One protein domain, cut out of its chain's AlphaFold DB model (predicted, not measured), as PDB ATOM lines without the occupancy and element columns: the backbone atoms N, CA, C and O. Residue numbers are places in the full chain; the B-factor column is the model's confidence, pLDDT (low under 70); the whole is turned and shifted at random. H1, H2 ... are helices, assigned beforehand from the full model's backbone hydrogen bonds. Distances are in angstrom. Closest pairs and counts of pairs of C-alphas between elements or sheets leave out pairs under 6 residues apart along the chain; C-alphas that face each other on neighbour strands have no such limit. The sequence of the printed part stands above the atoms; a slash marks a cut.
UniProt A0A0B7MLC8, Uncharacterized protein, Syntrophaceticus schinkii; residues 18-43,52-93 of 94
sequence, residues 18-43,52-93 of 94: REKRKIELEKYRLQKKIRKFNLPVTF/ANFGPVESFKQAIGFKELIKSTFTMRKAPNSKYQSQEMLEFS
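Overview. This is residues 18 to 43 and 52 to 93 of the 94 residues of an uncharacterized protein of Syntrophaceticus schinkii (UniProt A0A0B7MLC8). The model is an open, flat zigzag of helices with few contacts: a long helix, H1, sticks out at one end with residues 18 to 33 and makes a wide V with the shorter H2. Past H2, the short H3 leads into a long loop, residues 74 to 85, which makes the other end and folds back to the small H4 beside H3. The printed part has 68 residues, with four named helices in the order H1, H2, H3, H4 and no named strand; the class is all helix. It is extended, with a radius of gyration of the C-alphas of 18.3 A, and spans 60 by 31 by 14 A.

Along the chain. H1, residues 18 to 37, runs 29.3 A from C-alpha 18 at (180.171, 155.693, 187.995) to C-alpha 37 at (156.082, 160.935, 172.098). H2, residues 54 to 63, is 14.0 A long. H3 is residues 66 to 73, 10.5 A, and H4 is residues 86 to 91, 8.9 A, ending at C-alpha 91 at (138.379, 149.672, 177.972).

Arrangement. H1 and H2 are close but not clearly touching; their closest C-alphas, of Phe 37 and Pro 56, are 7.4 A apart. They run opposite ways at a steep tilt of 48 degrees. H2 and H3 are also close but not clearly touching, with the closest C-alphas, of Lys 61 and Lys 67, 7.7 A apart, at a steep tilt of 55 degrees, the same way. H3 and H4 form a helical hairpin and only just touch, with 3 pairs of C-alphas within 8 A; the closest, of Ile 70 and Gln 87, are 6.6 A apart. Their tilt is shallow, 18 degrees, opposite ways. H1 is apart from H3 and H4, and H2 from H4. In H2, H3 and H4 every O i to N i+4 pair is within hydrogen-bond range; in H1 14 of 16 are.

Size, cuts and confidence. The C-alphas of Arg 18 and Pro 80, the two farthest apart, are 61.4 A apart. Residues 44 to 51 are cut out, with 8.9 A between C-alphas 43 and 52, in the link across the cut from H1 to H2. The link H2 to H3 is tight and H3 to H4 is long. The mean pLDDT of the printed part is 76.4; residues 35 to 43, 52 to 55 and 91 to 93 are under 70.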
ATOM      1  N   ARG A  18     180.368 156.309 189.320       82.06
ATOM      2  CA  ARG A  18     180.171 155.693 187.995       82.06
ATOM      3  C   ARG A  18     178.748 155.173 187.789       82.06
ATOM      4  O   ARG A  18     178.213 155.338 186.697       82.06
ATOM      5  N   GLU A  19     178.136 154.583 188.809       85.12
ATOM      6  CA  GLU A  19     176.767 154.061 188.734       85.12
ATOM      7  C   GLU A  19     175.750 155.194 188.693       85.12
ATOM      8  O   GLU A  19     174.880 155.192 187.825       85.12
ATOM      9  N   LYS A  20     175.946 156.238 189.512       84.81
ATOM     10  CA  LYS A  20     175.143 157.471 189.440       84.81
ATOM     11  C   LYS A  20     175.136 158.056 188.028       84.81
ATOM     12  O   LYS A  20     174.077 158.337 187.478       84.81
ATOM     13  N   ARG A  21     176.313 158.138 187.398       84.88
ATOM     14  CA  ARG A  21     176.457 158.651 186.028       84.88
ATOM     15  C   ARG A  21     175.755 157.770 184.988       84.88
ATOM     16  O   ARG A  21     175.206 158.303 184.028       84.88
ATOM     17  N   LYS A  22     175.758 156.441 185.160       91.88
ATOM     18  CA  LYS A  22     175.014 155.514 184.286       91.88
ATOM     19  C   LYS A  22     173.505 155.717 184.419       91.88
ATOM     20  O   LYS A  22     172.835 155.839 183.398       91.88
ATOM     21  N   ILE A  23     173.003 155.818 185.650       86.75
ATOM     22  CA  ILE A  23     171.580 156.041 185.939       86.75
ATOM     23  C   ILE A  23     171.120 157.390 185.372       86.75
ATOM     24  O   ILE A  23     170.080 157.467 184.726       86.75
ATOM     25  N   GLU A  24     171.909 158.454 185.540       88.75
ATOM     26  CA  GLU A  24     171.614 159.770 184.955       88.75
ATOM     27  C   GLU A  24     171.564 159.735 183.423       88.75
ATOM     28  O   GLU A  24     170.651 160.297 182.815       88.75
ATOM     29  N   LEU A  25     172.517 159.045 182.790       92.94
ATOM     30  CA  LEU A  25     172.543 158.857 181.338       92.94
ATOM     31  C   LEU A  25     171.324 158.083 180.843       92.94
ATOM     32  O   LEU A  25     170.741 158.438 179.817       92.94
ATOM     33  N   GLU A  26     170.935 157.029 181.552       91.25
ATOM     34  CA  GLU A  26     169.768 156.234 181.202       91.25
ATOM     35  C   GLU A  26     168.476 157.038 181.378       91.25
ATOM     36  O   GLU A  26     167.668 157.111 180.450       91.25
ATOM     37  N   LYS A  27     168.345 157.765 182.494       89.31
ATOM     38  CA  LYS A  27     167.255 158.716 182.738       89.31
ATOM     39  C   LYS A  27     167.155 159.748 181.616       89.31
ATOM     40  O   LYS A  27     166.063 159.992 181.108       89.31
ATOM     41  N   TYR A  28     168.278 160.324 181.186       88.69
ATOM     42  CA  TYR A  28     168.309 161.278 180.076       88.69
ATOM     43  C   TYR A  28     167.895 160.633 178.746       88.69
ATOM     44  O   TYR A  28     167.104 161.207 177.995       88.69
ATOM     45  N   ARG A  29     168.381 159.419 178.447       88.56
ATOM     46  CA  ARG A  29     167.998 158.665 177.239       88.56
ATOM     47  C   ARG A  29     166.501 158.363 177.216       88.56
ATOM     48  O   ARG A  29     165.867 158.555 176.178       88.56
ATOM     49  N   LEU A  30     165.943 157.928 178.343       82.81
ATOM     50  CA  LEU A  30     164.515 157.668 178.502       82.81
ATOM     51  C   LEU A  30     163.703 158.958 178.358       82.81
ATOM     52  O   LEU A  30     162.784 158.997 177.546       82.81
ATOM     53  N   GLN A  31     164.093 160.046 179.030       79.06
ATOM     54  CA  GLN A  31     163.449 161.354 178.862       79.06
ATOM     55  C   GLN A  31     163.487 161.838 177.410       79.06
ATOM     56  O   GLN A  31     162.491 162.352 176.910       79.06
ATOM     57  N   LYS A  32     164.606 161.653 176.703       81.69
ATOM     58  CA  LYS A  32     164.734 162.029 175.290       81.69
ATOM     59  C   LYS A  32     163.805 161.213 174.391       81.69
ATOM     60  O   LYS A  32     163.254 161.769 173.447       81.69
ATOM     61  N   LYS A  33     163.618 159.918 174.674       77.31
ATOM     62  CA  LYS A  33     162.627 159.083 173.978       77.31
ATOM     63  C   LYS A  33     161.208 159.568 174.281       77.31
ATOM     64  O   LYS A  33     160.464 159.819 173.346       77.31
ATOM     65  N   ILE A  34     160.878 159.798 175.552       71.75
ATOM     66  CA  ILE A  34     159.559 160.277 175.997       71.75
ATOM     67  C   ILE A  34     159.205 161.631 175.368       71.75
ATOM     68  O   ILE A  34     158.094 161.798 174.884       71.75
ATOM     69  N   ARG A  35     160.151 162.576 175.280       68.75
ATOM     70  CA  ARG A  35     159.942 163.878 174.616       68.75
ATOM     71  C   ARG A  35     159.533 163.766 173.144       68.75
ATOM     72  O   ARG A  35     158.878 164.672 172.655       68.75
ATOM     73  N   LYS A  36     159.904 162.690 172.440       68.06
ATOM     74  CA  LYS A  36     159.453 162.461 171.055       68.06
ATOM     75  C   LYS A  36     157.983 162.045 170.977       68.06
ATOM     76  O   LYS A  36     157.347 162.308 169.967       68.06
ATOM     77  N   PHE A  37     157.472 161.390 172.017       59.09
ATOM     78  CA  PHE A  37     156.082 160.935 172.098       59.09
ATOM     79  C   PHE A  37     155.172 161.965 172.775       59.09
ATOM     80  O   PHE A  37     153.996 162.060 172.445       59.09
ATOM     81  N   ASN A  38     155.721 162.784 173.674       59.66
ATOM     82  CA  ASN A  38     155.045 163.935 174.259       59.66
ATOM     83  C   ASN A  38     155.103 165.124 173.292       59.66
ATOM     84  O   ASN A  38     155.782 166.118 173.559       59.66
ATOM     85  N   LEU A  39     154.411 165.023 172.153       55.41
ATOM     86  CA  LEU A  39     154.045 166.224 171.403       55.41
ATOM     87  C   LEU A  39     153.195 167.123 172.318       55.41
ATOM     88  O   LEU A  39     152.375 166.592 173.075       55.41
ATOM     89  N   PRO A  40     153.371 168.456 172.279       58.03
ATOM     90  CA  PRO A  40     152.483 169.372 172.976       58.03
ATOM     91  C   PRO A  40     151.090 169.249 172.351       58.03
ATOM     92  O   PRO A  40     150.813 169.813 171.298       58.03
ATOM     93  N   VAL A  41     150.227 168.449 172.973       52.91
ATOM     94  CA  VAL A  41     148.808 168.398 172.631       52.91
ATOM     95  C   VAL A  41     148.176 169.617 173.285       52.91
ATOM     96  O   VAL A  41     148.004 169.656 174.502       52.91
ATOM     97  N   THR A  42     147.881 170.639 172.489       55.34
ATOM     98  CA  THR A  42     146.991 171.716 172.912       55.34
ATOM     99  C   THR A  42     145.559 171.212 172.786       55.34
ATOM    100  O   THR A  42     145.135 170.755 171.724       55.34
ATOM    101  N   PHE A  43     144.831 171.226 173.901       51.84
ATOM    102  CA  PHE A  43     143.395 170.973 173.917       51.84
ATOM    103  C   PHE A  43     142.687 172.296 173.638       51.84
ATOM    104  O   PHE A  43     142.345 173.025 174.566       51.84
ATOM    105  N   ALA A  52     144.866 162.996 169.803       54.12
ATOM    106  CA  ALA A  52     145.501 162.843 171.105       54.12
ATOM    107  C   ALA A  52     146.380 161.584 171.024       54.12
ATOM    108  O   ALA A  52     145.990 160.590 170.411       54.12
ATOM    109  N   ASN A  53     147.601 161.652 171.557       59.66
ATOM    110  CA  ASN A  53     148.577 160.562 171.538       59.66
ATOM    111  C   ASN A  53     148.088 159.374 172.393       59.66
ATOM    112  O   ASN A  53     148.641 159.087 173.454       59.66
ATOM    113  N   PHE A  54     147.041 158.684 171.945       66.19
ATOM    114  CA  PHE A  54     146.462 157.523 172.611       66.19
ATOM    115  C   PHE A  54     147.336 156.284 172.435       66.19
ATOM    116  O   PHE A  54     147.339 155.430 173.311       66.19
ATOM    117  N   GLY A  55     148.167 156.220 171.388       69.12
ATOM    118  CA  GLY A  55     149.065 155.086 171.139       69.12
ATOM    119  C   GLY A  55     150.001 154.765 172.315       69.12
ATOM    120  O   GLY A  55     150.029 153.618 172.759       69.12
ATOM    121  N   PRO A  56     150.738 155.740 172.884       72.38
ATOM    122  CA  PRO A  56     151.529 155.518 174.095       72.38
ATOM    123  C   PRO A  56     150.706 155.070 175.309       72.38
ATOM    124  O   PRO A  56     151.155 154.206 176.058       72.38
ATOM    125  N   VAL A  57     149.507 155.627 175.502       75.38
ATOM    126  CA  VAL A  57     148.612 155.261 176.613       75.38
ATOM    127  C   VAL A  57     148.100 153.832 176.447       75.38
ATOM    128  O   VAL A  57     148.099 153.062 177.402       75.38
ATOM    129  N   GLU A  58     147.710 153.451 175.238       76.44
ATOM    130  CA  GLU A  58     147.243 152.110 174.906       76.44
ATOM    131  C   GLU A  58     148.367 151.072 175.011       76.44
ATOM    132  O   GLU A  58     148.194 150.029 175.641       76.44
ATOM    133  N   SER A  59     149.559 151.410 174.514       76.88
ATOM    134  CA  SER A  59     150.764 150.585 174.662       76.88
ATOM    135  C   SER A  59     151.133 150.392 176.136       76.88
ATOM    136  O   SER A  59     151.494 149.293 176.554       76.88
ATOM    137  N   PHE A  60     151.008 151.443 176.952       81.62
ATOM    138  CA  PHE A  60     151.221 151.363 178.395       81.62
ATOM    139  C   PHE A  60     150.164 150.488 179.083       81.62
ATOM    140  O   PHE A  60     150.531 149.610 179.864       81.62
ATOM    141  N   LYS A  61     148.873 150.664 178.757       84.06
ATOM    142  CA  LYS A  61     147.772 149.813 179.250       84.06
ATOM    143  C   LYS A  61     148.039 148.331 178.934       84.06
ATOM    144  O   LYS A  61     147.825 147.477 179.792       84.06
ATOM    145  N   GLN A  62     148.535 148.017 177.736       83.31
ATOM    146  CA  GLN A  62     148.905 146.648 177.362       83.31
ATOM    147  C   GLN A  62     150.112 146.133 178.156       83.31
ATOM    148  O   GLN A  62     150.053 145.031 178.694       83.31
ATOM    149  N   ALA A  63     151.173 146.935 178.289       82.38
ATOM    150  CA  ALA A  63     152.405 146.535 178.974       82.38
ATOM    151  C   ALA A  63     152.201 146.185 180.459       82.38
ATOM    152  O   ALA A  63     152.879 145.302 180.975       82.38
ATOM    153  N   ILE A  64     151.268 146.856 181.142       85.56
ATOM    154  CA  ILE A  64     150.950 146.581 182.553       85.56
ATOM    155  C   ILE A  64     149.876 145.499 182.739       85.56
ATOM    156  O   ILE A  64     149.441 145.270 183.864       85.56
ATOM    157  N   GLY A  65     149.386 144.878 181.658       84.44
ATOM    158  CA  GLY A  65     148.288 143.912 181.740       84.44
ATOM    159  C   GLY A  65     146.992 144.530 182.275       84.44
ATOM    160  O   GLY A  65     146.256 143.896 183.028       84.44
ATOM    161  N   PHE A  66     146.696 145.784 181.912       83.94
ATOM    162  CA  PHE A  66     145.623 146.580 182.524       83.94
ATOM    163  C   PHE A  66     144.254 145.882 182.516       83.94
ATOM    164  O   PHE A  66     143.513 145.971 183.492       83.94
ATOM    165  N   LYS A  67     143.935 145.131 181.452       80.88
ATOM    166  CA  LYS A  67     142.683 144.364 181.352       80.88
ATOM    167  C   LYS A  67     142.565 143.301 182.445       80.88
ATOM    168  O   LYS A  67     141.504 143.138 183.041       80.88
ATOM    169  N   GLU A  68     143.647 142.581 182.719       83.56
ATOM    170  CA  GLU A  68     143.691 141.541 183.752       83.56
ATOM    171  C   GLU A  68     143.659 142.159 185.153       83.56
ATOM    172  O   GLU A  68     142.981 141.662 186.056       83.56
ATOM    173  N   LEU A  69     144.317 143.307 185.314       84.69
ATOM    174  CA  LEU A  69     144.331 144.052 186.566       84.69
ATOM    175  C   LEU A  69     142.938 144.593 186.919       84.69
ATOM    176  O   LEU A  69     142.487 144.424 188.051       84.69
ATOM    177  N   ILE A  70     142.206 145.151 185.950       83.56
ATOM    178  CA  ILE A  70     140.811 145.570 186.153       83.56
ATOM    179  C   ILE A  70     139.925 144.364 186.467       83.56
ATOM    180  O   ILE A  70     139.117 144.432 187.389       83.56
ATOM    181  N   LYS A  71     140.058 143.254 185.731       80.94
ATOM    182  CA  LYS A  71     139.241 142.057 185.982       80.94
ATOM    183  C   LYS A  71     139.456 141.481 187.382       80.94
ATOM    184  O   LYS A  71     138.496 141.003 187.980       80.94
ATOM    185  N   SER A  72     140.684 141.534 187.897       80.69
ATOM    186  CA  SER A  72     141.024 140.991 189.218       80.69
ATOM    187  C   SER A  72     140.635 141.903 190.384       80.69
ATOM    188  O   SER A  72     140.262 141.400 191.440       80.69
ATOM    189  N   THR A  73     140.683 143.227 190.212       78.06
ATOM    190  CA  THR A  73     140.409 144.189 191.299       78.06
ATOM    191  C   THR A  73     139.007 144.790 191.261       78.06
ATOM    192  O   THR A  73     138.465 145.146 192.306       78.06
ATOM    193  N   PHE A  74     138.398 144.907 190.081       72.81
ATOM    194  CA  PHE A  74     137.148 145.632 189.889       72.81
ATOM    195  C   PHE A  74     135.979 144.673 189.640       72.81
ATOM    196  O   PHE A  74     135.678 144.290 188.508       72.81
ATOM    197  N   THR A  75     135.285 144.304 190.716       73.31
ATOM    198  CA  THR A  75     134.111 143.420 190.695       73.31
ATOM    199  C   THR A  75     132.838 144.206 191.004       73.31
ATOM    200  O   THR A  75     132.288 144.163 192.099       73.31
ATOM    201  N   MET A  76     132.331 144.939 190.011       79.12
ATOM    202  CA  MET A  76     131.036 145.617 190.122       79.12
ATOM    203  C   MET A  76     129.965 144.832 189.366       79.12
ATOM    204  O   MET A  76     130.189 144.417 188.232       79.12
ATOM    205  N   ARG A  77     128.796 144.603 189.971       77.94
ATOM    206  CA  ARG A  77     127.695 143.914 189.282       77.94
ATOM    207  C   ARG A  77     127.034 144.848 188.273       77.94
ATOM    208  O   ARG A  77     126.767 146.008 188.581       77.94
ATOM    209  N   LYS A  78     126.743 144.315 187.084       83.62
ATOM    210  CA  LYS A  78     125.973 145.016 186.057       83.62
ATOM    211  C   LYS A  78     124.583 145.344 186.589       83.62
ATOM    212  O   LYS A  78     123.891 144.451 187.079       83.62
ATOM    213  N   ALA A  79     124.155 146.594 186.450       83.62
ATOM    214  CA  ALA A  79     122.754 146.933 186.658       83.62
ATOM    215  C   ALA A  79     121.901 146.410 185.477       83.62
ATOM    216  O   ALA A  79     122.394 146.399 184.345       83.62
ATOM    217  N   PRO A  80     120.629 146.020 185.692       81.94
ATOM    218  CA  PRO A  80     119.771 145.447 184.643       81.94
ATOM    219  C   PRO A  80     119.548 146.370 183.438       81.94
ATOM    220  O   PRO A  80     119.282 145.912 182.333       81.94
ATOM    221  N   ASN A  81     119.661 147.678 183.657       88.31
ATOM    222  CA  ASN A  81     119.478 148.737 182.668       88.31
ATOM    223  C   ASN A  81     120.793 149.216 182.026       88.31
ATOM    224  O   ASN A  81     120.771 150.118 181.190       88.31
ATOM    225  N   SER A  82     121.941 148.640 182.394       78.62
ATOM    226  CA  SER A  82     123.219 148.993 181.777       78.62
ATOM    227  C   SER A  82     123.458 148.164 180.516       78.62
ATOM    228  O   SER A  82     123.289 146.947 180.527       78.62
ATOM    229  N   LYS A  83     123.919 148.794 179.431       81.50
ATOM    230  CA  LYS A  83     124.349 148.069 178.220       81.50
ATOM    231  C   LYS A  83     125.712 147.408 178.407       81.50
ATOM    232  O   LYS A  83     125.869 146.249 178.029       81.50
ATOM    233  N   TYR A  84     126.638 148.092 179.072       77.88
ATOM    234  CA  TYR A  84     128.025 147.660 179.229       77.88
ATOM    235  C   TYR A  84     128.340 147.294 180.673       77.88
ATOM    236  O   TYR A  84     127.755 147.834 181.620       77.88
ATOM    237  N   GLN A  85     129.266 146.360 180.837       80.50
ATOM    238  CA  GLN A  85     129.876 146.077 182.125       80.50
ATOM    239  C   GLN A  85     130.908 147.162 182.454       80.50
ATOM    240  O   GLN A  85     131.548 147.719 181.566       80.50
ATOM    241  N   SER A  86     131.114 147.470 183.734       75.50
ATOM    242  CA  SER A  86     132.015 148.557 184.156       75.50
ATOM    243  C   SER A  86     133.449 148.399 183.636       75.50
ATOM    244  O   SER A  86     134.130 149.376 183.345       75.50
ATOM    245  N   GLN A  87     133.886 147.150 183.491       75.19
ATOM    246  CA  GLN A  87     135.195 146.777 182.958       75.19
ATOM    247  C   GLN A  87     135.301 147.119 181.461       75.19
ATOM    248  O   GLN A  87     136.331 147.610 181.013       75.19
ATOM    249  N   GLU A  88     134.212 146.935 180.713       75.69
ATOM    250  CA  GLU A  88     134.121 147.237 179.280       75.69
ATOM    251  C   GLU A  88     134.110 148.751 179.026       75.69
ATOM    252  O   GLU A  88     134.726 149.216 178.073       75.69
ATOM    253  N   MET A  89     133.489 149.549 179.907       74.06
ATOM    254  CA  MET A  89     133.535 151.017 179.794       74.06
ATOM    255  C   MET A  89     134.943 151.592 179.986       74.06
ATOM    256  O   MET A  89     135.308 152.550 179.309       74.06
ATOM    257  N   LEU A  90     135.737 151.026 180.896       72.75
ATOM    258  CA  LEU A  90     137.119 151.467 181.123       72.75
ATOM    259  C   LEU A  90     138.023 151.146 179.921       72.75
ATOM    260  O   LEU A  90     138.982 151.873 179.643       72.75
ATOM    261  N   GLU A  91     137.690 150.084 179.190       66.50
ATOM    262  CA  GLU A  91     138.379 149.672 177.972       66.50
ATOM    263  C   GLU A  91     137.961 150.498 176.743       66.50
ATOM    264  O   GLU A  91     138.806 150.776 175.901       66.50
ATOM    265  N   PHE A  92     136.715 150.987 176.684       62.19
ATOM    266  CA  PHE A  92     136.146 151.744 175.552       62.19
ATOM    267  C   PHE A  92     136.759 153.144 175.317       62.19
ATOM    268  O   PHE A  92     136.384 153.845 174.385       62.19
ATOM    269  N   SER A  93     137.704 153.584 176.150       52.53
ATOM    270  CA  SER A  93     138.399 154.867 175.964       52.53
ATOM    271  C   SER A  93     139.521 154.754 174.919       52.53
ATOM    272  O   SER A  93     140.700 154.640 175.278       52.53
TER     273      SER A  93